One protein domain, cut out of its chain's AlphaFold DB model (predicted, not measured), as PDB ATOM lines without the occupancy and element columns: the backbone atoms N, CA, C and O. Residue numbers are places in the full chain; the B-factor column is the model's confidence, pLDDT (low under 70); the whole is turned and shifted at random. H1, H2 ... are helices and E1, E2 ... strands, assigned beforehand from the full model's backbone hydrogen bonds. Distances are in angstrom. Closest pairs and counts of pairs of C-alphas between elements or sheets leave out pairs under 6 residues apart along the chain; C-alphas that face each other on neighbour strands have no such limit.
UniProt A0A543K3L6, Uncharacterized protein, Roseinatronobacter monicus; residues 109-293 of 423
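Overview. This is residues 109 to 293 of the 423 residues of an uncharacterized protein of Roseinatronobacter monicus (UniProt A0A543K3L6). Two twisted sheets face each other as a sandwich, the five strands E5, E6, E3, E8 and E9 over the four strands E1, E2, E7 and E4, and three helices gather at one end of its long axis. H1 packs on the larger sheet, chiefly at E6, and H2 lies beyond it, farthest from the mean of the C-alphas. The printed part has 185 residues, with nine named strands and three named helices in the order E1 to E8, H1, H2, H3, E9; both sheets are antiparallel and the class is mixed. It is compact, with a radius of gyration of the C-alphas of 17.5 A and spans of 55 by 40 by 24 A.

Arrangement. The larger sheet runs E5 (residues 168 to 173), E6 (176 to 186), E3 (143 to 154), E8 (207 to 215), E9 (285 to 292). E5 and E6 form a hairpin, with N 169 and O 180 2.8 A apart. Across E6 and E3, N 149 and O 179 are 2.8 A apart; across E3 and E8, N 152 and O 212 are 2.8 A apart; across E8 and E9, N 211 and O 288 are 2.9 A apart. E3 bends by 65 degrees at residue 146 and E6 by 80 degrees at residue 183. The other sheet runs E1 (109 to 121), E2 (126 to 137), E7 (191 to 201), E4 (160 to 164). E1 and E2 form a hairpin, with N 113 and O 132 2.9 A apart; N 131 and O 196 are 2.9 A apart across E2 and E7, and N 162 and O 197 2.9 A across E7 and E4. The facing parts of the sheets are 8.9 A apart centre to centre. The closest C-alphas of E1 and E9 are those of Lys 112 and Ser 286, 5.4 A apart. H1 (221 to 234) is on the larger sheet, two layers with the helix on one face, at a height over the sheet of 9.5 A. It lies over E6, slantwise to it at 35 degrees on the local plane, and only just not over E5 and E3, with 2 C-alphas on each. H2 (248 to 260) touches residues 228 to 232 of H1 alone, at a steep tilt of 64 degrees, the same way; the closest C-alphas are those of Gln 229 and Thr 250, 6.6 A apart. H3 (271 to 276) is close to H2 but not clearly touching, with the C-alphas of Thr 258 and Leu 273 7.0 A apart. In H1, H2 and H3 every O i to N i+4 pair is within hydrogen-bond range.

Along the chain. E1 is 34.2 A long from C-alpha 109 at (163.790, 138.591, 114.218); E2 is 35.8 A, E7 32.3 A and E3 30.6 A. H1 is 19.9 A and H2 18.6 A. E9, 21.8 A, ends at C-alpha 292, (150.269, 135.020, 90.110).

Size, cuts and confidence. The C-alphas farthest apart are those of Ser 123 and Ala 264, 57.2 A. The printed part has no cut. The link from H1 to H2 is long, 13 residues. The mean pLDDT of the printed part is 89.9, and no printed residue is under 70.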
ATOM      1  N   ASP A 109     163.914 138.196 115.611       91.50
ATOM      2  CA  ASP A 109     163.790 138.591 114.218       91.50
ATOM      3  C   ASP A 109     162.771 137.692 113.525       91.50
ATOM      4  O   ASP A 109     162.735 136.479 113.744       91.50
ATOM      5  N   LEU A 110     161.956 138.294 112.665       94.62
ATOM      6  CA  LEU A 110     161.005 137.581 111.829       94.62
ATOM      7  C   LEU A 110     161.416 137.723 110.370       94.62
ATOM      8  O   LEU A 110     161.499 138.833 109.839       94.62
ATOM      9  N   VAL A 111     161.615 136.590 109.707       96.94
ATOM     10  CA  VAL A 111     161.844 136.538 108.267       96.94
ATOM     11  C   VAL A 111     160.720 135.755 107.619       96.94
ATOM     12  O   VAL A 111     160.416 134.634 108.018       96.94
ATOM     13  N   LYS A 112     160.117 136.349 106.595       97.69
ATOM     14  CA  LYS A 112     159.122 135.709 105.753       97.69
ATOM     15  C   LYS A 112     159.712 135.435 104.379       97.69
ATOM     16  O   LYS A 112     160.270 136.329 103.744       97.69
ATOM     17  N   THR A 113     159.527 134.221 103.888       98.06
ATOM     18  CA  THR A 113     159.903 133.833 102.528       98.06
ATOM     19  C   THR A 113     158.768 133.075 101.853       98.06
ATOM     20  O   THR A 113     157.836 132.579 102.489       98.06
ATOM     21  N   LEU A 114     158.816 133.010 100.524       97.56
ATOM     22  CA  LEU A 114     157.984 132.086  99.771       97.56
ATOM     23  C   LEU A 114     158.694 130.727  99.752       97.56
ATOM     24  O   LEU A 114     159.771 130.623  99.167       97.56
ATOM     25  N   ALA A 115     158.088 129.698 100.347       95.69
ATOM     26  CA  ALA A 115     158.686 128.362 100.458       95.69
ATOM     27  C   ALA A 115     159.021 127.773  99.076       95.69
ATOM     28  O   ALA A 115     160.030 127.102  98.870       95.69
ATOM     29  N   ARG A 116     158.140 128.037  98.104       93.62
ATOM     30  CA  ARG A 116     158.292 127.702  96.685       93.62
ATOM     31  C   ARG A 116     157.338 128.533  95.839       93.62
ATOM     32  O   ARG A 116     156.310 128.988  96.338       93.62
ATOM     33  N   ALA A 117     157.622 128.647  94.543       95.12
ATOM     34  CA  ALA A 117     156.691 129.250  93.590       95.12
ATOM     35  C   ALA A 117     155.270 128.679  93.760       95.12
ATOM     36  O   ALA A 117     155.095 127.467  93.946       95.12
ATOM     37  N   CYS A 118     154.260 129.553  93.708       97.00
ATOM     38  CA  CYS A 118     152.876 129.146  93.916       97.00
ATOM     39  C   CYS A 118     152.456 128.098  92.880       97.00
ATOM     40  O   CYS A 118     152.643 128.279  91.673       97.00
ATOM     41  N   SER A 119     151.849 127.008  93.342       96.25
ATOM     42  CA  SER A 119     151.257 126.022  92.439       96.25
ATOM     43  C   SER A 119     149.943 126.546  91.878       96.25
ATOM     44  O   SER A 119     149.195 127.241  92.560       96.25
ATOM     45  N   SER A 120     149.665 126.197  90.628       95.62
ATOM     46  CA  SER A 120     148.476 126.629  89.900       95.62
ATOM     47  C   SER A 120     147.685 125.414  89.431       95.62
ATOM     48  O   SER A 120     148.265 124.461  88.913       95.62
ATOM     49  N   SER A 121     146.365 125.454  89.586       94.19
ATOM     50  CA  SER A 121     145.449 124.430  89.089       94.19
ATOM     51  C   SER A 121     144.409 125.074  88.180       94.19
ATOM     52  O   SER A 121     143.496 125.755  88.652       94.19
ATOM     53  N   GLU A 122     144.528 124.852  86.869       91.38
ATOM     54  CA  GLU A 122     143.540 125.344  85.903       91.38
ATOM     55  C   GLU A 122     142.178 124.659  86.085       91.38
ATOM     56  O   GLU A 122     141.148 125.321  86.012       91.38
ATOM     57  N   SER A 123     142.131 123.359  86.388       90.19
ATOM     58  CA  SER A 123     140.855 122.660  86.599       90.19
ATOM     59  C   SER A 123     140.098 123.192  87.818       90.19
ATOM     60  O   SER A 123     138.885 123.383  87.748       90.19
ATOM     61  N   ALA A 124     140.809 123.484  88.911       91.88
ATOM     62  CA  ALA A 124     140.220 124.029  90.131       91.88
ATOM     63  C   ALA A 124     140.103 125.564  90.128       91.88
ATOM     64  O   ALA A 124     139.535 126.123  91.065       91.88
ATOM     65  N   GLN A 125     140.649 126.242  89.108       94.06
ATOM     66  CA  GLN A 125     140.792 127.703  89.054       94.06
ATOM     67  C   GLN A 125     141.372 128.264  90.364       94.06
ATOM     68  O   GLN A 125     140.803 129.167  90.984       94.06
ATOM     69  N   ARG A 126     142.490 127.687  90.818       96.00
ATOM     70  CA  ARG A 126     143.089 127.969  92.130       96.00
ATOM     71  C   ARG A 126     144.601 128.145  92.035       96.00
ATOM     72  O   ARG A 126     145.252 127.449  91.256       96.00
ATOM     73  N   HIS A 127     145.139 129.027  92.871       96.94
ATOM     74  CA  HIS A 127     146.558 129.051  93.216       96.94
ATOM     75  C   HIS A 127     146.747 128.670  94.679       96.94
ATOM     76  O   HIS A 127     145.949 129.073  95.524       96.94
ATOM     77  N   ASP A 128     147.825 127.953  94.971       97.25
ATOM     78  CA  ASP A 128     148.240 127.634  96.331       97.25
ATOM     79  C   ASP A 128     149.659 128.164  96.558       97.25
ATOM     80  O   ASP A 128     150.609 127.748  95.883       97.25
ATOM     81  N   CYS A 129     149.797 129.102  97.494       97.81
ATOM     82  CA  CYS A 129     151.056 129.758  97.845       97.81
ATOM     83  C   CYS A 129     151.436 129.390  99.277       97.81
ATOM     84  O   CYS A 129     150.640 129.610 100.184       97.81
ATOM     85  N   THR A 130     152.631 128.840  99.488       97.94
ATOM     86  CA  THR A 130     153.125 128.488 100.831       97.94
ATOM     87  C   THR A 130     154.236 129.441 101.234       97.94
ATOM     88  O   THR A 130     155.197 129.612 100.485       97.94
ATOM     89  N   PHE A 131     154.082 130.059 102.398       98.00
ATOM     90  CA  PHE A 131     155.031 130.999 102.977       98.00
ATOM     91  C   PHE A 131     155.654 130.387 104.222       98.00
ATOM     92  O   PHE A 131     154.924 129.860 105.061       98.00
ATOM     93  N   ASP A 132     156.968 130.518 104.348       97.75
ATOM     94  CA  ASP A 132     157.702 130.154 105.553       97.75
ATOM     95  C   ASP A 132     157.929 131.419 106.376       97.75
ATOM     96  O   ASP A 132     158.424 132.427 105.866       97.75
ATOM     97  N   LEU A 133     157.531 131.379 107.642       97.62
ATOM     98  CA  LEU A 133     157.840 132.408 108.620       97.62
ATOM     99  C   LEU A 133     158.821 131.799 109.618       97.62
ATOM    100  O   LEU A 133     158.510 130.815 110.295       97.62
ATOM    101  N   VAL A 134     160.008 132.386 109.679       97.00
ATOM    102  CA  VAL A 134     161.102 131.962 110.547       97.00
ATOM    103  C   VAL A 134     161.277 133.010 111.629       97.00
ATOM    104  O   VAL A 134     161.649 134.154 111.350       97.00
ATOM    105  N   LEU A 135     160.980 132.613 112.860       95.00
ATOM    106  CA  LEU A 135     161.233 133.401 114.051       95.00
ATOM    107  C   LEU A 135     162.585 132.992 114.621       95.00
ATOM    108  O   LEU A 135     162.736 131.857 115.068       95.00
ATOM    109  N   ARG A 136     163.548 133.909 114.653       94.94
ATOM    110  CA  ARG A 136     164.896 133.646 115.156       94.94
ATOM    111  C   ARG A 136     165.177 134.457 116.409       94.94
ATOM    112  O   ARG A 136     164.942 135.661 116.423       94.94
ATOM    113  N   ASN A 137     165.768 133.827 117.422       93.06
ATOM    114  CA  ASN A 137     166.376 134.570 118.521       93.06
ATOM    115  C   ASN A 137     167.778 135.047 118.113       93.06
ATOM    116  O   ASN A 137     168.724 134.260 118.063       93.06
ATOM    117  N   SER A 138     167.907 136.330 117.786       91.75
ATOM    118  CA  SER A 138     169.181 136.995 117.487       91.75
ATOM    119  C   SER A 138     169.773 137.730 118.690       91.75
ATOM    120  O   SER A 138     170.807 138.389 118.565       91.75
ATOM    121  N   GLY A 139     169.125 137.618 119.849       88.75
ATOM    122  CA  GLY A 139     169.639 138.086 121.123       88.75
ATOM    123  C   GLY A 139     170.732 137.187 121.696       88.75
ATOM    124  O   GLY A 139     171.018 136.100 121.193       88.75
ATOM    125  N   GLU A 140     171.329 137.645 122.793       87.94
ATOM    126  CA  GLU A 140     172.368 136.905 123.527       87.94
ATOM    127  C   GLU A 140     171.788 136.053 124.667       87.94
ATOM    128  O   GLU A 140     172.458 135.164 125.191       87.94
ATOM    129  N   ALA A 141     170.530 136.296 125.047       85.56
ATOM    130  CA  ALA A 141     169.817 135.555 126.081       85.56
ATOM    131  C   ALA A 141     168.779 134.603 125.475       85.56
ATOM    132  O   ALA A 141     168.234 134.858 124.403       85.56
ATOM    133  N   SER A 142     168.470 133.512 126.181       85.31
ATOM    134  CA  SER A 142     167.359 132.634 125.789       85.31
ATOM    135  C   SER A 142     166.024 133.365 125.931       85.31
ATOM    136  O   SER A 142     165.811 134.083 126.907       85.31
ATOM    137  N   PHE A 143     165.127 133.151 124.974       84.62
ATOM    138  CA  PHE A 143     163.753 133.636 125.014       84.62
ATOM    139  C   PHE A 143     162.832 132.520 125.507       84.62
ATOM    140  O   PHE A 143     162.886 131.405 124.982       84.62
ATOM    141  N   VAL A 144     161.984 132.825 126.489       82.88
ATOM    142  CA  VAL A 144     160.924 131.935 126.977       82.88
ATOM    143  C   VAL A 144     159.652 132.756 127.133       82.88
ATOM    144  O   VAL A 144     159.609 133.656 127.970       82.88
ATOM    145  N   GLY A 145     158.623 132.460 126.343       76.88
ATOM    146  CA  GLY A 145     157.374 133.215 126.422       76.88
ATOM    147  C   GLY A 145     156.371 132.920 125.316       76.88
ATOM    148  O   GLY A 145     156.546 132.012 124.498       76.88
ATOM    149  N   VAL A 146     155.301 133.711 125.305       77.75
ATOM    150  CA  VAL A 146     154.298 133.699 124.238       77.75
ATOM    151  C   VAL A 146     154.827 134.524 123.069       77.75
ATOM    152  O   VAL A 146     155.407 135.589 123.267       77.75
ATOM    153  N   VAL A 147     154.597 134.058 121.844       85.38
ATOM    154  CA  VAL A 147     154.860 134.828 120.626       85.38
ATOM    155  C   VAL A 147     153.583 134.934 119.812       85.38
ATOM    156  O   VAL A 147     152.888 133.940 119.607       85.38
ATOM    157  N   ALA A 148     153.296 136.138 119.324       87.12
ATOM    158  CA  ALA A 148     152.234 136.402 118.366       87.12
ATOM    159  C   ALA A 148     152.839 136.939 117.065       87.12
ATOM    160  O   ALA A 148     153.751 137.765 117.092       87.12
ATOM    161  N   LEU A 149     152.321 136.467 115.937       90.94
ATOM    162  CA  LEU A 149     152.633 136.939 114.596       90.94
ATOM    163  C   LEU A 149     151.325 137.319 113.904       90.94
ATOM    164  O   LEU A 149     150.331 136.596 114.012       90.94
ATOM    165  N   THR A 150     151.343 138.412 113.154       90.25
ATOM    166  CA  THR A 150     150.236 138.794 112.267       90.25
ATOM    167  C   THR A 150     150.723 138.720 110.828       90.25
ATOM    168  O   THR A 150     151.746 139.320 110.519       90.25
ATOM    169  N   ASP A 151     150.022 137.987 109.963       93.19
ATOM    170  CA  ASP A 151     150.296 137.871 108.527       93.19
ATOM    171  C   ASP A 151     149.160 138.520 107.728       93.19
ATOM    172  O   ASP A 151     148.010 138.101 107.843       93.19
ATOM    173  N   THR A 152     149.463 139.540 106.930       92.31
ATOM    174  CA  THR A 152     148.484 140.365 106.211       92.31
ATOM    175  C   THR A 152     148.622 140.186 104.699       92.31
ATOM    176  O   THR A 152     149.679 140.433 104.112       92.31
ATOM    177  N   PHE A 153     147.515 139.823 104.045       91.88
ATOM    178  CA  PHE A 153     147.414 139.553 102.608       91.88
ATOM    179  C   PHE A 153     146.901 140.795 101.862       91.88
ATOM    180  O   PHE A 153     145.698 140.964 101.636       91.88
ATOM    181  N   MET A 154     147.795 141.702 101.475       90.06
ATOM    182  CA  MET A 154     147.396 142.996 100.915       90.06
ATOM    183  C   MET A 154     146.675 142.845  99.569       90.06
ATOM    184  O   MET A 154     147.219 142.320  98.598       90.06
ATOM    185  N   GLY A 155     145.431 143.329  99.509       84.25
ATOM    186  CA  GLY A 155     144.620 143.341  98.288       84.25
ATOM    187  C   GLY A 155     144.003 141.995  97.898       84.25
ATOM    188  O   GLY A 155     143.397 141.907  96.830       84.25
ATOM    189  N   LEU A 156     144.110 140.959  98.741       87.12
ATOM    190  CA  LEU A 156     143.536 139.638  98.482       87.12
ATOM    191  C   LEU A 156     142.754 139.092  99.678       87.12
ATOM    192  O   LEU A 156     143.010 139.416 100.830       87.12
ATOM    193  N   GLN A 157     141.802 138.208  99.383       89.62
ATOM    194  CA  GLN A 157     141.106 137.405 100.385       89.62
ATOM    195  C   GLN A 157     141.286 135.925 100.037       89.62
ATOM    196  O   GLN A 157     140.695 135.452  99.058       89.62
ATOM    197  N   PRO A 158     142.113 135.185 100.796       93.12
ATOM    198  CA  PRO A 158     142.238 133.750 100.617       93.12
ATOM    199  C   PRO A 158     140.901 133.046 100.835       93.12
ATOM    200  O   PRO A 158     140.154 133.360 101.760       93.12
ATOM    201  N   THR A 159     140.612 132.062  99.987       93.12
ATOM    202  CA  THR A 159     139.432 131.196 100.148       93.12
ATOM    203  C   THR A 159     139.594 130.176 101.260       93.12
ATOM    204  O   THR A 159     138.598 129.692 101.788       93.12
ATOM    205  N   ALA A 160     140.837 129.843 101.585       92.06
ATOM    206  CA  ALA A 160     141.210 129.047 102.734       92.06
ATOM    207  C   ALA A 160     142.654 129.382 103.106       92.06
ATOM    208  O   ALA A 160     143.455 129.750 102.238       92.06
ATOM    209  N   ILE A 161     142.974 129.196 104.381       92.31
ATOM    210  CA  ILE A 161     144.347 129.098 104.856       92.31
ATOM    211  C   ILE A 161     144.533 127.756 105.553       92.31
ATOM    212  O   ILE A 161     143.600 127.209 106.142       92.31
ATOM    213  N   SER A 162     145.747 127.236 105.498       92.94
ATOM    214  CA  SER A 162     146.175 126.133 106.351       92.94
ATOM    215  C   SER A 162     147.542 126.458 106.919       92.94
ATOM    216  O   SER A 162     148.318 127.180 106.291       92.94
ATOM    217  N   THR A 163     147.814 125.966 108.119       93.19
ATOM    218  CA  THR A 163     149.029 126.302 108.855       93.19
ATOM    219  C   THR A 163     149.687 125.053 109.403       93.19
ATOM    220  O   THR A 163     148.996 124.133 109.842       93.19
ATOM    221  N   GLN A 164     151.013 125.028 109.376       94.06
ATOM    222  CA  GLN A 164     151.828 123.939 109.911       94.06
ATOM    223  C   GLN A 164     152.967 124.539 110.730       94.06
ATOM    224  O   GLN A 164     153.587 125.505 110.301       94.06
ATOM    225  N   GLY A 165     153.243 123.996 111.907       92.06
ATOM    226  CA  GLY A 165     154.293 124.502 112.788       92.06
ATOM    227  C   GLY A 165     154.080 124.002 114.206       92.06
ATOM    228  O   GLY A 165     152.960 124.020 114.715       92.06
ATOM    229  N   GLU A 166     155.141 123.523 114.843       89.06
ATOM    230  CA  GLU A 166     155.054 122.970 116.192       89.06
ATOM    231  C   GLU A 166     154.698 124.064 117.210       89.06
ATOM    232  O   GLU A 166     155.326 125.121 117.254       89.06
ATOM    233  N   GLY A 167     153.652 123.829 118.007       86.44
ATOM    234  CA  GLY A 167     153.160 124.782 119.010       86.44
ATOM    235  C   GLY A 167     152.433 126.011 118.447       86.44
ATOM    236  O   GLY A 167     151.858 126.782 119.217       86.44
ATOM    237  N   TRP A 168     152.397 126.187 117.122       89.69
ATOM    238  CA  TRP A 168     151.732 127.313 116.472       89.69
ATOM    239  C   TRP A 168     150.238 127.052 116.280       89.69
ATOM    240  O   TRP A 168     149.815 126.037 115.732       89.69
ATOM    241  N   SER A 169     149.422 128.004 116.719       85.00
ATOM    242  CA  SER A 169     147.976 128.035 116.495       85.00
ATOM    243  C   SER A 169     147.638 129.285 115.698       85.00
ATOM    244  O   SER A 169     147.880 130.390 116.178       85.00
ATOM    245  N   CYS A 170     147.093 129.123 114.493       88.00
ATOM    246  CA  CYS A 170     146.779 130.242 113.613       88.00
ATOM    247  C   CYS A 170     145.287 130.323 113.294       88.00
ATOM    248  O   CYS A 170     144.640 129.308 113.037       88.00
ATOM    249  N   HIS A 171     144.758 131.543 113.249       83.00
ATOM    250  CA  HIS A 171     143.357 131.813 112.939       83.00
ATOM    251  C   HIS A 171     143.244 132.856 111.825       83.00
ATOM    252  O   HIS A 171     143.907 133.891 111.867       83.00
ATOM    253  N   GLN A 172     142.396 132.587 110.825       84.94
ATOM    254  CA  GLN A 172     142.117 133.534 109.744       84.94
ATOM    255  C   GLN A 172     141.051 134.541 110.165       84.94
ATOM    256  O   GLN A 172     139.999 134.156 110.679       84.94
ATOM    257  N   ARG A 173     141.258 135.809 109.815       79.06
ATOM    258  CA  ARG A 173     140.229 136.845 109.877       79.06
ATOM    259  C   ARG A 173     140.305 137.725 108.634       79.06
ATOM    260  O   ARG A 173     141.129 138.622 108.529       79.06
ATOM    261  N   GLY A 174     139.429 137.458 107.668       83.44
ATOM    262  CA  GLY A 174     139.409 138.197 106.406       83.44
ATOM    263  C   GLY A 174     140.732 138.070 105.644       83.44
ATOM    264  O   GLY A 174     141.083 136.977 105.193       83.44
ATOM    265  N   ALA A 175     141.436 139.194 105.498       86.88
ATOM    266  CA  ALA A 175     142.720 139.301 104.803       86.88
ATOM    267  C   ALA A 175     143.937 139.170 105.742       86.88
ATOM    268  O   ALA A 175     145.039 139.552 105.363       86.88
ATOM    269  N   GLU A 176     143.747 138.636 106.948       87.06
ATOM    270  CA  GLU A 176     144.815 138.443 107.929       87.06
ATOM    271  C   GLU A 176     144.798 137.020 108.498       87.06
ATOM    272  O   GLU A 176     143.743 136.381 108.598       87.06
ATOM    273  N   ALA A 177     145.968 136.529 108.894       89.62
ATOM    274  CA  ALA A 177     146.136 135.354 109.735       89.62
ATOM    275  C   ALA A 177     146.913 135.734 110.996       89.62
ATOM    276  O   ALA A 177     147.945 136.394 110.931       89.62
ATOM    277  N   ILE A 178     146.417 135.303 112.149       86.56
ATOM    278  CA  ILE A 178     147.020 135.597 113.451       86.56
ATOM    279  C   ILE A 178     147.514 134.286 114.018       86.56
ATOM    280  O   ILE A 178     146.714 133.384 114.260       86.56
ATOM    281  N   CYS A 179     148.822 134.187 114.202       89.69
ATOM    282  CA  CYS A 179     149.507 132.993 114.658       89.69
ATOM    283  C   CYS A 179     150.066 133.222 116.056       89.69
ATOM    284  O   CYS A 179     150.744 134.213 116.300       89.69
ATOM    285  N   ILE A 180     149.796 132.299 116.972       85.19
ATOM    286  CA  ILE A 180     150.240 132.381 118.362       85.19
ATOM    287  C   ILE A 180     150.940 131.079 118.729       85.19
ATOM    288  O   ILE A 180     150.407 129.997 118.479       85.19
ATOM    289  N   ASN A 181     152.100 131.188 119.366       87.00
ATOM    290  CA  ASN A 181     152.770 130.080 120.032       87.00
ATOM    291  C   ASN A 181     152.916 130.410 121.521       87.00
ATOM    292  O   ASN A 181     153.447 131.454 121.890       87.00
ATOM    293  N   GLY A 182     152.359 129.546 122.368       73.62
ATOM    294  CA  GLY A 182     152.123 129.832 123.781       73.62
ATOM    295  C   GLY A 182     153.295 129.598 124.726       73.62
ATOM    296  O   GLY A 182     153.225 130.017 125.876       73.62
ATOM    297  N   ALA A 183     154.334 128.899 124.278       76.44
ATOM    298  CA  ALA A 183     155.449 128.498 125.130       76.44
ATOM    299  C   ALA A 183     156.718 128.316 124.292       76.44
ATOM    300  O   ALA A 183     157.358 127.263 124.311       76.44
ATOM    301  N   VAL A 184     157.061 129.343 123.514       83.88
ATOM    302  CA  VAL A 184     158.275 129.333 122.701       83.88
ATOM    303  C   VAL A 184     159.481 129.358 123.628       83.88
ATOM    304  O   VAL A 184     159.585 130.230 124.487       83.88
ATOM    305  N   GLN A 185     160.400 128.418 123.421       89.00
ATOM    306  CA  GLN A 185     161.714 128.400 124.053       89.00
ATOM    307  C   GLN A 185     162.768 128.451 122.951       89.00
ATOM    308  O   GLN A 185     162.919 127.499 122.189       89.00
ATOM    309  N   LEU A 186     163.478 129.573 122.842       90.12
ATOM    310  CA  LEU A 186     164.514 129.771 121.829       90.12
ATOM    311  C   LEU A 186     165.818 130.175 122.499       90.12
ATOM    312  O   LEU A 186     165.959 131.296 122.987       90.12
ATOM    313  N   ALA A 187     166.797 129.276 122.479       92.75
ATOM    314  CA  ALA A 187     168.172 129.632 122.801       92.75
ATOM    315  C   ALA A 187     168.725 130.639 121.767       92.75
ATOM    316  O   ALA A 187     168.214 130.709 120.644       92.75
ATOM    317  N   PRO A 188     169.774 131.411 122.105       93.69
ATOM    318  CA  PRO A 188     170.446 132.282 121.146       93.69
ATOM    319  C   PRO A 188     170.779 131.550 119.841       93.69
ATOM    320  O   PRO A 188     171.269 130.416 119.846       93.69
ATOM    321  N   GLY A 189     170.462 132.176 118.712       94.19
ATOM    322  CA  GLY A 189     170.668 131.633 117.372       94.19
ATOM    323  C   GLY A 189     169.681 130.551 116.920       94.19
ATOM    324  O   GLY A 189     169.766 130.157 115.762       94.19
ATOM    325  N   HIS A 190     168.764 130.087 117.775       95.31
ATOM    326  CA  HIS A 190     167.764 129.077 117.407       95.31
ATOM    327  C   HIS A 190     166.515 129.703 116.780       95.31
ATOM    328  O   HIS A 190     166.246 130.900 116.933       95.31
ATOM    329  N   GLU A 191     165.751 128.861 116.082       96.12
ATOM    330  CA  GLU A 191     164.617 129.265 115.258       96.12
ATOM    331  C   GLU A 191     163.344 128.474 115.590       96.12
ATOM    332  O   GLU A 191     163.391 127.312 115.995       96.12
ATOM    333  N   SER A 192     162.195 129.119 115.395       94.81
ATOM    334  CA  SER A 192     160.882 128.484 115.328       94.81
ATOM    335  C   SER A 192     160.268 128.759 113.960       94.81
ATOM    336  O   SER A 192     160.374 129.870 113.436       94.81
ATOM    337  N   HIS A 193     159.611 127.753 113.390       95.88
ATOM    338  CA  HIS A 193     159.074 127.809 112.036       95.88
ATOM    339  C   HIS A 193     157.556 127.654 112.052       95.88
ATOM    340  O   HIS A 193     157.017 126.753 112.701       95.88
ATOM    341  N   VAL A 194     156.877 128.493 111.274       96.00
ATOM    342  CA  VAL A 194     155.472 128.298 110.917       96.00
ATOM    343  C   VAL A 194     155.296 128.495 109.418       96.00
ATOM    344  O   VAL A 194     155.728 129.493 108.844       96.00
ATOM    345  N   GLN A 195     154.666 127.521 108.773       97.31
ATOM    346  CA  GLN A 195     154.267 127.587 107.378       97.31
ATOM    347  C   GLN A 195     152.806 128.003 107.290       97.31
ATOM    348  O   GLN A 195     151.947 127.450 107.981       97.31
ATOM    349  N   ILE A 196     152.519 128.942 106.396       96.69
ATOM    350  CA  ILE A 196     151.162 129.382 106.081       96.69
ATOM    351  C   ILE A 196     150.926 129.141 104.593       96.69
ATOM    352  O   ILE A 196     151.585 129.735 103.739       96.69
ATOM    353  N   THR A 197     149.967 128.277 104.270       97.06
ATOM    354  CA  THR A 197     149.536 128.024 102.893       97.06
ATOM    355  C   THR A 197     148.219 128.733 102.623       97.06
ATOM    356  O   THR A 197     147.215 128.468 103.284       97.06
ATOM    357  N   LEU A 198     148.216 129.608 101.617       96.19
ATOM    358  CA  LEU A 198     147.043 130.338 101.142       96.19
ATOM    359  C   LEU A 198     146.475 129.666  99.895       96.19
ATOM    360  O   LEU A 198     147.196 129.506  98.908       96.19
ATOM    361  N   SER A 199     145.176 129.370  99.907       96.06
ATOM    362  CA  SER A 199     144.429 128.983  98.707       96.06
ATOM    363  C   SER A 199     143.684 130.190  98.141       96.06
ATOM    364  O   SER A 199     142.738 130.712  98.743       96.06
ATOM    365  N   LEU A 200     144.083 130.619  96.949       95.38
ATOM    366  CA  LEU A 200     143.600 131.819  96.270       95.38
ATOM    367  C   LEU A 200     142.774 131.441  95.038       95.38
ATOM    368  O   LEU A 200     143.077 130.469  94.345       95.38
ATOM    369  N   ARG A 201     141.742 132.229  94.720       94.88
ATOM    370  CA  ARG A 201     141.015 132.060  93.452       94.88
ATOM    371  C   ARG A 201     141.892 132.525  92.297       94.88
ATOM    372  O   ARG A 201     142.430 133.627  92.338       94.88
ATOM    373  N   GLY A 202     141.985 131.701  91.263       93.56
ATOM    374  CA  GLY A 202     142.599 132.086  90.002       93.56
ATOM    375  C   GLY A 202     141.669 132.960  89.168       93.56
ATOM    376  O   GLY A 202     140.442 132.836  89.221       93.56
ATOM    377  N   GLY A 203     142.267 133.861  88.395       91.75
ATOM    378  CA  GLY A 203     141.558 134.788  87.520       91.75
ATOM    379  C   GLY A 203     142.139 134.800  86.110       91.75
ATOM    380  O   GLY A 203     143.258 134.362  85.875       91.75
ATOM    381  N   ALA A 204     141.384 135.359  85.162       91.56
ATOM    382  CA  ALA A 204     141.809 135.479  83.763       91.56
ATOM    383  C   ALA A 204     142.895 136.549  83.530       91.56
ATOM    384  O   ALA A 204     143.337 136.744  82.400       91.56
ATOM    385  N   ARG A 205     143.291 137.280  84.576       93.31
ATOM    386  CA  ARG A 205     144.345 138.296  84.542       93.31
ATOM    387  C   ARG A 205     145.404 137.940  85.581       93.31
ATOM    388  O   ARG A 205     145.022 137.428  86.634       93.31
ATOM    389  N   PRO A 206     146.688 138.211  85.298       94.19
ATOM    390  CA  PRO A 206     147.720 138.070  86.305       94.19
ATOM    391  C   PRO A 206     147.456 139.052  87.447       94.19
ATOM    392  O   PRO A 206     146.909 140.139  87.230       94.19
ATOM    393  N   VAL A 207     147.836 138.656  88.654       94.25
ATOM    394  CA  VAL A 207     147.677 139.468  89.860       94.25
ATOM    395  C   VAL A 207     149.002 139.493  90.592       94.25
ATOM    396  O   VAL A 207     149.610 138.449  90.794       94.25
ATOM    397  N   ARG A 208     149.418 140.680  91.018       95.19
ATOM    398  CA  ARG A 208     150.517 140.849  91.960       95.19
ATOM    399  C   ARG A 208     149.947 141.239  93.311       95.19
ATOM    400  O   ARG A 208     149.058 142.087  93.371       95.19
ATOM    401  N   PHE A 209     150.459 140.634  94.369       95.25
ATOM    402  CA  PHE A 209     150.103 140.995  95.734       95.25
ATOM    403  C   PHE A 209     151.317 140.905  96.651       95.25
ATOM    404  O   PHE A 209     152.350 140.339  96.287       95.25
ATOM    405  N   GLU A 210     151.170 141.452  97.849       96.50
ATOM    406  CA  GLU A 210     152.171 141.360  98.900       96.50
ATOM    407  C   GLU A 210     151.584 140.650 100.113       96.50
ATOM    408  O   GLU A 210     150.443 140.902 100.510       96.50
ATOM    409  N   ASN A 211     152.374 139.747 100.683       96.44
ATOM    410  CA  ASN A 211     152.070 139.099 101.946       96.44
ATOM    411  C   ASN A 211     153.105 139.532 102.986       96.44
ATOM    412  O   ASN A 211     154.293 139.252 102.805       96.44
ATOM    413  N   CYS A 212     152.667 140.213 104.040       95.75
ATOM    414  CA  CYS A 212     153.540 140.813 105.041       95.75
ATOM    415  C   CYS A 212     153.262 140.237 106.422       95.75
ATOM    416  O   CYS A 212     152.136 140.318 106.896       95.75
ATOM    417  N   ALA A 213     154.305 139.745 107.085       95.06
ATOM    418  CA  ALA A 213     154.221 139.276 108.457       95.06
ATOM    419  C   ALA A 213     154.896 140.257 109.421       95.06
ATOM    420  O   ALA A 213     155.964 140.786 109.118       95.06
ATOM    421  N   ALA A 214     154.303 140.466 110.591       92.00
ATOM    422  CA  ALA A 214     154.863 141.249 111.686       92.00
ATOM    423  C   ALA A 214     154.929 140.403 112.956       92.00
ATOM    424  O   ALA A 214     154.003 139.644 113.255       92.00
ATOM    425  N   LEU A 215     156.008 140.570 113.720       89.25
ATOM    426  CA  LEU A 215     156.091 140.079 115.090       89.25
ATOM    427  C   LEU A 215     155.316 141.022 116.009       89.25
ATOM    428  O   LEU A 215     155.455 142.236 115.885       89.25
ATOM    429  N   GLY A 216     154.557 140.470 116.949       84.88
ATOM    430  CA  GLY A 216     153.816 141.232 117.947       84.88
ATOM    431  C   GLY A 216     152.325 141.350 117.650       84.88
ATOM    432  O   GLY A 216     151.776 140.707 116.749       84.88
ATOM    433  N   VAL A 217     151.660 142.171 118.461       81.62
ATOM    434  CA  VAL A 217     150.211 142.392 118.376       81.62
ATOM    435  C   VAL A 217     149.942 143.737 117.704       81.62
ATOM    436  O   VAL A 217     150.415 144.777 118.158       81.62
ATOM    437  N   GLY A 218     149.190 143.716 116.602       78.81
ATOM    438  CA  GLY A 218     148.772 144.928 115.893       78.81
ATOM    439  C   GLY A 218     147.744 145.777 116.663       78.81
ATOM    440  O   GLY A 218     147.271 145.390 117.737       78.81
ATOM    441  N   PRO A 219     147.344 146.940 116.113       81.44
ATOM    442  CA  PRO A 219     146.387 147.845 116.756       81.44
ATOM    443  C   PRO A 219     144.921 147.381 116.664       81.44
ATOM    444  O   PRO A 219     144.050 147.983 117.294       81.44
ATOM    445  N   ASP A 220     144.610 146.344 115.877       82.31
ATOM    446  CA  ASP A 220     143.243 145.833 115.759       82.31
ATOM    447  C   ASP A 220     142.771 145.247 117.102       82.31
ATOM    448  O   ASP A 220     143.332 144.289 117.635       82.31
ATOM    449  N   ARG A 221     141.697 145.826 117.646       88.12
ATOM    450  CA  ARG A 221     141.152 145.473 118.965       88.12
ATOM    451  C   ARG A 221     140.666 144.031 119.066       88.12
ATOM    452  O   ARG A 221     140.782 143.431 120.131       88.12
ATOM    453  N   ALA A 222     140.114 143.475 117.995       84.50
ATOM    454  CA  ALA A 222     139.666 142.089 118.005       84.50
ATOM    455  C   ALA A 222     140.857 141.127 117.911       84.50
ATOM    456  O   ALA A 222     140.838 140.076 118.548       84.50
ATOM    457  N   VAL A 223     141.924 141.505 117.199       79.62
ATOM    458  CA  VAL A 223     143.195 140.764 117.224       79.62
ATOM    459  C   VAL A 223     143.809 140.774 118.617       79.62
ATOM    460  O   VAL A 223     144.127 139.715 119.155       79.62
ATOM    461  N   GLN A 224     143.877 141.946 119.247       88.12
ATOM    462  CA  GLN A 224     144.308 142.090 120.636       88.12
ATOM    463  C   GLN A 224     143.483 141.209 121.588       88.12
ATOM    464  O   GLN A 224     144.045 140.504 122.428       88.12
ATOM    465  N   ALA A 225     142.156 141.183 121.425       90.69
ATOM    466  CA  ALA A 225     141.279 140.327 122.219       90.69
ATOM    467  C   ALA A 225     141.542 138.834 122.009       90.69
ATOM    468  O   ALA A 225     141.622 138.111 122.999       90.69
ATOM    469  N   MET A 226     141.758 138.375 120.773       84.44
ATOM    470  CA  MET A 226     142.117 136.974 120.516       84.44
ATOM    471  C   MET A 226     143.446 136.594 121.168       84.44
ATOM    472  O   MET A 226     143.545 135.526 121.774       84.44
ATOM    473  N   VAL A 227     144.455 137.467 121.095       84.56
ATOM    474  CA  VAL A 227     145.755 137.218 121.731       84.56
ATOM    475  C   VAL A 227     145.610 137.126 123.250       84.56
ATOM    476  O   VAL A 227     146.092 136.164 123.846       84.56
ATOM    477  N   ALA A 228     144.880 138.058 123.870       90.12
ATOM    478  CA  ALA A 228     144.617 138.024 125.308       90.12
ATOM    479  C   ALA A 228     143.815 136.775 125.724       90.12
ATOM    480  O   ALA A 228     144.189 136.093 126.675       90.12
ATOM    481  N   GLN A 229     142.747 136.426 124.995       91.00
ATOM    482  CA  GLN A 229     141.943 135.216 125.235       91.00
ATOM    483  C   GLN A 229     142.789 133.944 125.136       91.00
ATOM    484  O   GLN A 229     142.659 133.047 125.972       91.00
ATOM    485  N   ARG A 230     143.691 133.867 124.153       85.19
ATOM    486  CA  ARG A 230     144.597 132.726 124.001       85.19
ATOM    487  C   ARG A 230     145.632 132.660 125.122       85.19
ATOM    488  O   ARG A 230     145.854 131.574 125.649       85.19
ATOM    489  N   ALA A 231     146.228 133.791 125.501       83.50
ATOM    490  CA  ALA A 231     147.157 133.865 126.628       83.50
ATOM    491  C   ALA A 231     146.484 133.398 127.930       83.50
ATOM    492  O   ALA A 231     147.042 132.567 128.639       83.50
ATOM    493  N   MET A 232     145.247 133.836 128.189       88.88
ATOM    494  CA  MET A 232     144.455 133.369 129.330       88.88
ATOM    495  C   MET A 232     144.254 131.849 129.310       88.88
ATOM    496  O   MET A 232     144.569 131.193 130.297       88.88
ATOM    497  N   GLN A 233     143.824 131.269 128.182       84.81
ATOM    498  CA  GLN A 233     143.652 129.812 128.071       84.81
ATOM    499  C   GLN A 233     144.946 129.034 128.346       84.81
ATOM    500  O   GLN A 233     144.903 127.988 128.988       84.81
ATOM    501  N   LEU A 234     146.087 129.538 127.873       74.25
ATOM    502  CA  LEU A 234     147.397 128.918 128.100       74.25
ATOM    503  C   LEU A 234     147.830 128.981 129.568       74.25
ATOM    504  O   LEU A 234     148.469 128.054 130.055       74.25
ATOM    505  N   LEU A 235     147.450 130.047 130.270       79.88
ATOM    506  CA  LEU A 235     147.711 130.237 131.698       79.88
ATOM    507  C   LEU A 235     146.646 129.582 132.596       79.88
ATOM    508  O   LEU A 235     146.689 129.739 133.812       79.88
ATOM    509  N   GLY A 236     145.680 128.858 132.018       86.00
ATOM    510  CA  GLY A 236     144.593 128.221 132.767       86.00
ATOM    511  C   GLY A 236     143.533 129.194 133.298       86.00
ATOM    512  O   GLY A 236     142.762 128.837 134.185       86.00
ATOM    513  N   ILE A 237     143.471 130.414 132.762       90.50
ATOM    514  CA  ILE A 237     142.497 131.452 133.116       90.50
ATOM    515  C   ILE A 237     141.297 131.362 132.155       90.50
ATOM    516  O   ILE A 237     141.466 131.356 130.933       90.50
ATOM    517  N   ASP A 238     140.062 131.327 132.677       92.75
ATOM    518  CA  ASP A 238     138.848 131.349 131.840       92.75
ATOM    519  C   ASP A 238     138.609 132.745 131.240       92.75
ATOM    520  O   ASP A 238     137.951 133.604 131.826       92.75
ATOM    521  N   GLY A 239     139.141 132.956 130.038       92.50
ATOM    522  CA  GLY A 239     138.880 134.132 129.210       92.50
ATOM    523  C   GLY A 239     137.681 133.990 128.264       92.50
ATOM    524  O   GLY A 239     137.424 134.900 127.476       92.50
ATOM    525  N   GLY A 240     136.955 132.867 128.298       92.19
ATOM    526  CA  GLY A 240     135.982 132.505 127.267       92.19
ATOM    527  C   GLY A 240     136.613 131.980 125.958       92.19
ATOM    528  O   GLY A 240     137.791 131.606 125.928       92.19
ATOM    529  N   PRO A 241     135.821 131.879 124.871       90.69
ATOM    530  CA  PRO A 241     136.315 131.440 123.563       90.69
ATOM    531  C   PRO A 241     137.281 132.463 122.938       90.69
ATOM    532  O   PRO A 241     137.180 133.655 123.207       90.69
ATOM    533  N   VAL A 242     138.199 132.003 122.078       86.81
ATOM    534  CA  VAL A 242     139.088 132.875 121.283       86.81
ATOM    535  C   VAL A 242     138.324 133.354 120.048       86.81
ATOM    536  O   VAL A 242     138.382 132.736 118.988       86.81
ATOM    537  N   ASP A 243     137.544 134.416 120.210       85.31
ATOM    538  CA  ASP A 243     136.644 134.961 119.182       85.31
ATOM    539  C   ASP A 243     136.918 136.437 118.850       85.31
ATOM    540  O   ASP A 243     136.312 136.998 117.931       85.31
ATOM    541  N   GLY A 244     137.833 137.075 119.586       88.38
ATOM    542  CA  GLY A 244     138.163 138.486 119.425       88.38
ATOM    543  C   GLY A 244     137.095 139.432 119.963       88.38
ATOM    544  O   GLY A 244     137.153 140.633 119.694       88.38
ATOM    545  N   GLN A 245     136.122 138.918 120.715       93.62
ATOM    546  CA  GLN A 245     135.065 139.704 121.336       93.62
ATOM    547  C   GLN A 245     135.247 139.690 122.860       93.62
ATOM    548  O   GLN A 245     134.964 138.688 123.516       93.62
ATOM    549  N   PRO A 246     135.703 140.800 123.470       92.94
ATOM    550  CA  PRO A 246     135.895 140.852 124.913       92.94
ATOM    551  C   PRO A 246     134.545 140.872 125.654       92.94
ATOM    552  O   PRO A 246     133.920 141.919 125.856       92.94
ATOM    553  N   GLY A 247     134.083 139.690 126.065       95.25
ATOM    554  CA  GLY A 247     132.865 139.488 126.850       95.25
ATOM    555  C   GLY A 247     133.089 139.581 128.368       95.25
ATOM    556  O   GLY A 247     134.194 139.875 128.826       95.25
ATOM    557  N   PRO A 248     132.053 139.299 129.187       96.31
ATOM    558  CA  PRO A 248     132.177 139.286 130.647       96.31
ATOM    559  C   PRO A 248     133.242 138.310 131.165       96.31
ATOM    560  O   PRO A 248     133.939 138.635 132.121       96.31
ATOM    561  N   ARG A 249     133.402 137.145 130.516       96.31
ATOM    562  CA  ARG A 249     134.460 136.177 130.852       96.31
ATOM    563  C   ARG A 249     135.845 136.719 130.527       96.31
ATOM    564  O   ARG A 249     136.702 136.707 131.396       96.31
ATOM    565  N   THR A 250     136.029 137.305 129.341       96.50
ATOM    566  CA  THR A 250     137.286 137.964 128.957       96.50
ATOM    567  C   THR A 250     137.680 139.041 129.966       96.50
ATOM    568  O   THR A 250     138.810 139.040 130.432       96.50
ATOM    569  N   ARG A 251     136.747 139.918 130.368       96.06
ATOM    570  CA  ARG A 251     137.009 140.960 131.378       96.06
ATOM    571  C   ARG A 251     137.348 140.385 132.753       96.06
ATOM    572  O   ARG A 251     138.266 140.868 133.403       96.06
ATOM    573  N   ALA A 252     136.645 139.339 133.191       94.88
ATOM    574  CA  ALA A 252     136.960 138.666 134.449       94.88
ATOM    575  C   ALA A 252     138.354 138.025 134.426       94.88
ATOM    576  O   ALA A 252     139.110 138.194 135.381       94.88
ATOM    577  N   GLY A 253     138.705 137.352 133.329       95.12
ATOM    578  CA  GLY A 253     140.027 136.774 133.136       95.12
ATOM    579  C   GLY A 253     141.132 137.828 133.028       95.12
ATOM    580  O   GLY A 253     142.208 137.618 133.576       95.12
ATOM    581  N   LEU A 254     140.864 138.992 132.422       95.94
ATOM    582  CA  LEU A 254     141.819 140.108 132.369       95.94
ATOM    583  C   LEU A 254     142.189 140.619 133.762       95.94
ATOM    584  O   LEU A 254     143.360 140.904 133.993       95.94
ATOM    585  N   ARG A 255     141.247 140.662 134.714       93.81
ATOM    586  CA  ARG A 255     141.562 141.020 136.108       93.81
ATOM    587  C   ARG A 255     142.531 140.023 136.744       93.81
ATOM    588  O   ARG A 255     143.521 140.438 137.328       93.81
ATOM    589  N   VAL A 256     142.280 138.723 136.567       92.94
ATOM    590  CA  VAL A 256     143.169 137.658 137.068       92.94
ATOM    591  C   VAL A 256     144.544 137.740 136.403       92.94
ATOM    592  O   VAL A 256     145.567 137.617 137.068       92.94
ATOM    593  N   LEU A 257     144.575 137.966 135.090       89.81
ATOM    594  CA  LEU A 257     145.809 138.034 134.318       89.81
ATOM    595  C   LEU A 257     146.654 139.257 134.692       89.81
ATOM    596  O   LEU A 257     147.852 139.124 134.913       89.81
ATOM    597  N   THR A 258     146.041 140.438 134.778       91.44
ATOM    598  CA  THR A 258     146.739 141.673 135.166       91.44
ATOM    599  C   THR A 258     147.260 141.589 136.600       91.44
ATOM    600  O   THR A 258     148.418 141.926 136.824       91.44
ATOM    601  N   GLU A 259     146.481 141.032 137.534       90.12
ATOM    602  CA  GLU A 259     146.931 140.761 138.907       90.12
ATOM    603  C   GLU A 259     148.121 139.787 138.942       90.12
ATOM    604  O   GLU A 259     149.126 140.061 139.598       90.12
ATOM    605  N   MET A 260     148.058 138.690 138.179       84.00
ATOM    606  CA  MET A 260     149.141 137.701 138.079       84.00
ATOM    607  C   MET A 260     150.436 138.293 137.506       84.00
ATOM    608  O   MET A 260     151.528 137.887 137.900       84.00
ATOM    609  N   LEU A 261     150.318 139.258 136.593       84.00
ATOM    610  CA  LEU A 261     151.446 139.962 135.982       84.00
ATOM    611  C   LEU A 261     151.925 141.169 136.812       84.00
ATOM    612  O   LEU A 261     152.861 141.851 136.397       84.00
ATOM    613  N   GLY A 262     151.307 141.448 137.966       88.56
ATOM    614  CA  GLY A 262     151.648 142.595 138.812       88.56
ATOM    615  C   GLY A 262     151.301 143.953 138.191       88.56
ATOM    616  O   GLY A 262     151.889 144.966 138.568       88.56
ATOM    617  N   LEU A 263     150.372 143.978 137.235       88.81
ATOM    618  CA  LEU A 263     149.863 145.191 136.602       88.81
ATOM    619  C   LEU A 263     148.698 145.776 137.408       88.81
ATOM    620  O   LEU A 263     148.063 145.096 138.217       88.81
ATOM    621  N   ALA A 264     148.375 147.046 137.158       90.56
ATOM    622  CA  ALA A 264     147.130 147.616 137.660       90.56
ATOM    623  C   ALA A 264     145.938 146.818 137.104       90.56
ATOM    624  O   ALA A 264     145.872 146.556 135.902       90.56
ATOM    625  N   VAL A 265     145.002 146.434 137.977       88.06
ATOM    626  CA  VAL A 265     143.810 145.677 137.577       88.06
ATOM    627  C   VAL A 265     142.978 146.528 136.615       88.06
ATOM    628  O   VAL A 265     142.388 147.532 137.015       88.06
ATOM    629  N   ASP A 266     142.926 146.103 135.356       81.56
ATOM    630  CA  ASP A 266     142.161 146.732 134.278       81.56
ATOM    631  C   ASP A 266     141.322 145.660 133.563       81.56
ATOM    632  O   ASP A 266     141.747 144.519 133.369       81.56
ATOM    633  N   GLU A 267     140.100 146.019 133.182       84.88
ATOM    634  CA  GLU A 267     139.217 145.167 132.377       84.88
ATOM    635  C   GLU A 267     139.402 145.404 130.870       84.88
ATOM    636  O   GLU A 267     138.760 144.740 130.049       84.88
ATOM    637  N   ASN A 268     140.262 146.351 130.496       88.81
ATOM    638  CA  ASN A 268     140.609 146.662 129.120       88.81
ATOM    639  C   ASN A 268     141.909 145.981 128.696       88.81
ATOM    640  O   ASN A 268     142.801 145.691 129.484       88.81
ATOM    641  N   ILE A 269     142.023 145.761 127.390       90.94
ATOM    642  CA  ILE A 269     143.241 145.242 126.779       90.94
ATOM    643  C   ILE A 269     144.137 146.433 126.428       90.94
ATOM    644  O   ILE A 269     143.790 147.254 125.568       90.94
ATOM    645  N   THR A 270     145.271 146.531 127.117       88.56
ATOM    646  CA  THR A 270     146.250 147.619 126.991       88.56
ATOM    647  C   THR A 270     147.543 147.126 126.338       88.56
ATOM    648  O   THR A 270     147.813 145.926 126.288       88.56
ATOM    649  N   SER A 271     148.371 148.039 125.823       84.00
ATOM    650  CA  SER A 271     149.716 147.692 125.334       84.00
ATOM    651  C   SER A 271     150.652 147.252 126.466       84.00
ATOM    652  O   SER A 271     151.529 146.417 126.252       84.00
ATOM    653  N   GLU A 272     150.427 147.751 127.685       86.25
ATOM    654  CA  GLU A 272     151.152 147.335 128.888       86.25
ATOM    655  C   GLU A 272     150.942 145.845 129.186       86.25
ATOM    656  O   GLU A 272     151.909 145.137 129.458       86.25
ATOM    657  N   LEU A 273     149.712 145.338 129.018       88.00
ATOM    658  CA  LEU A 273     149.420 143.906 129.129       88.00
ATOM    659  C   LEU A 273     150.271 143.073 128.162       88.00
ATOM    660  O   LEU A 273     150.862 142.073 128.564       88.00
ATOM    661  N   PHE A 274     150.353 143.471 126.890       85.88
ATOM    662  CA  PHE A 274     151.147 142.731 125.905       85.88
ATOM    663  C   PHE A 274     152.643 142.818 126.196       85.88
ATOM    664  O   PHE A 274     153.332 141.803 126.142       85.88
ATOM    665  N   THR A 275     153.118 143.987 126.624       82.62
ATOM    666  CA  THR A 275     154.506 144.176 127.058       82.62
ATOM    667  C   THR A 275     154.853 143.234 128.215       82.62
ATOM    668  O   THR A 275     155.884 142.564 128.168       82.62
ATOM    669  N   ALA A 276     153.973 143.114 129.214       82.06
ATOM    670  CA  ALA A 276     154.150 142.202 130.345       82.06
ATOM    671  C   ALA A 276     154.098 140.718 129.940       82.06
ATOM    672  O   ALA A 276     154.785 139.892 130.536       82.06
ATOM    673  N   LEU A 277     153.342 140.378 128.891       78.62
ATOM    674  CA  LEU A 277     153.333 139.043 128.279       78.62
ATOM    675  C   LEU A 277     154.567 138.762 127.396       78.62
ATOM    676  O   LEU A 277     154.654 137.686 126.805       78.62
ATOM    677  N   GLY A 278     155.506 139.710 127.281       74.56
ATOM    678  CA  GLY A 278     156.668 139.601 126.393       74.56
ATOM    679  C   GLY A 278     156.316 139.727 124.908       74.56
ATOM    680  O   GLY A 278     157.116 139.363 124.048       74.56
ATOM    681  N   LEU A 279     155.121 140.233 124.601       76.31
ATOM    682  CA  LEU A 279     154.620 140.448 123.254       76.31
ATOM    683  C   LEU A 279     154.852 141.913 122.869       76.31
ATOM    684  O   LEU A 279     154.137 142.787 123.366       76.31
ATOM    685  N   PRO A 280     155.832 142.212 121.999       70.94
ATOM    686  CA  PRO A 280     156.056 143.585 121.578       70.94
ATOM    687  C   PRO A 280     154.839 144.112 120.805       70.94
ATOM    688  O   PRO A 280     154.066 143.348 120.210       70.94
ATOM    689  N   GLU A 281     154.685 145.437 120.773       70.94
ATOM    690  CA  GLU A 281     153.869 146.071 119.737       70.94
ATOM    691  C   GLU A 281     154.388 145.649 118.357       70.94
ATOM    692  O   GLU A 281     155.573 145.335 118.210       70.94
ATOM    693  N   ALA A 282     153.497 145.604 117.361       70.88
ATOM    694  CA  ALA A 282     153.839 145.156 116.014       70.88
ATOM    695  C   ALA A 282     155.153 145.791 115.515       70.88
ATOM    696  O   ALA A 282     155.244 147.005 115.316       70.88
ATOM    697  N   GLY A 283     156.173 144.947 115.362       74.69
ATOM    698  CA  GLY A 283     157.529 145.331 114.994       74.69
ATOM    699  C   GLY A 283     157.706 145.541 113.486       74.69
ATOM    700  O   GLY A 283     156.727 145.660 112.745       74.69
ATOM    701  N   PRO A 284     158.960 145.581 112.995       84.12
ATOM    702  CA  PRO A 284     159.225 145.664 111.564       84.12
ATOM    703  C   PRO A 284     158.549 144.513 110.806       84.12
ATOM    704  O   PRO A 284     158.535 143.365 111.252       84.12
ATOM    705  N   VAL A 285     157.989 144.842 109.641       92.12
ATOM    706  CA  VAL A 285     157.303 143.885 108.767       92.12
ATOM    707  C   VAL A 285     158.293 143.165 107.851       92.12
ATOM    708  O   VAL A 285     159.208 143.775 107.296       92.12
ATOM    709  N   SER A 286     158.074 141.868 107.645       96.38
ATOM    710  CA  SER A 286     158.764 141.051 106.649       96.38
ATOM    711  C   SER A 286     157.792 140.699 105.525       96.38
ATOM    712  O   SER A 286     156.826 139.961 105.730       96.38
ATOM    713  N   CYS A 287     158.021 141.264 104.340       96.81
ATOM    714  CA  CYS A 287     157.102 141.190 103.207       96.81
ATOM    715  C   CYS A 287     157.653 140.353 102.054       96.81
ATOM    716  O   CYS A 287     158.842 140.399 101.738       96.81
ATOM    717  N   VAL A 288     156.752 139.651 101.371       97.81
ATOM    718  CA  VAL A 288     157.034 138.909 100.141       97.81
ATOM    719  C   VAL A 288     156.066 139.361  99.049       97.81
ATOM    720  O   VAL A 288     154.851 139.234  99.196       97.81
ATOM    721  N   SER A 289     156.614 139.860  97.940       96.81
ATOM    722  CA  SER A 289     155.877 140.134  96.700       96.81
ATOM    723  C   SER A 289     155.680 138.834  95.915       96.81
ATOM    724  O   SER A 289     156.637 138.090  95.699       96.81
ATOM    725  N   VAL A 290     154.456 138.573  95.459       96.94
ATOM    726  CA  VAL A 290     154.109 137.375  94.684       96.94
ATOM    727  C   VAL A 290     153.367 137.767  93.413       96.94
ATOM    728  O   VAL A 290     152.360 138.475  93.464       96.94
ATOM    729  N   ASP A 291     153.839 137.246  92.282       95.94
ATOM    730  CA  ASP A 291     153.182 137.352  90.983       95.94
ATOM    731  C   ASP A 291     152.443 136.046  90.661       95.94
ATOM    732  O   ASP A 291     153.043 134.974  90.549       95.94
ATOM    733  N   LEU A 292     151.124 136.132  90.506       95.75
ATOM    734  CA  LEU A 292     150.269 135.020  90.110       95.75
ATOM    735  C   LEU A 292     149.959 135.103  88.615       95.75
ATOM    736  O   LEU A 292     149.462 136.136  88.149       95.75
ATOM    737  N   PRO A 293     150.199 134.026  87.850       95.31
ATOM    738  CA  PRO A 293     149.838 133.998  86.443       95.31
ATOM    739  C   PRO A 293     148.316 133.958  86.272       95.31
ATOM    740  O   PRO A 293     147.587 133.452  87.122       95.31
TER     741      PRO A 293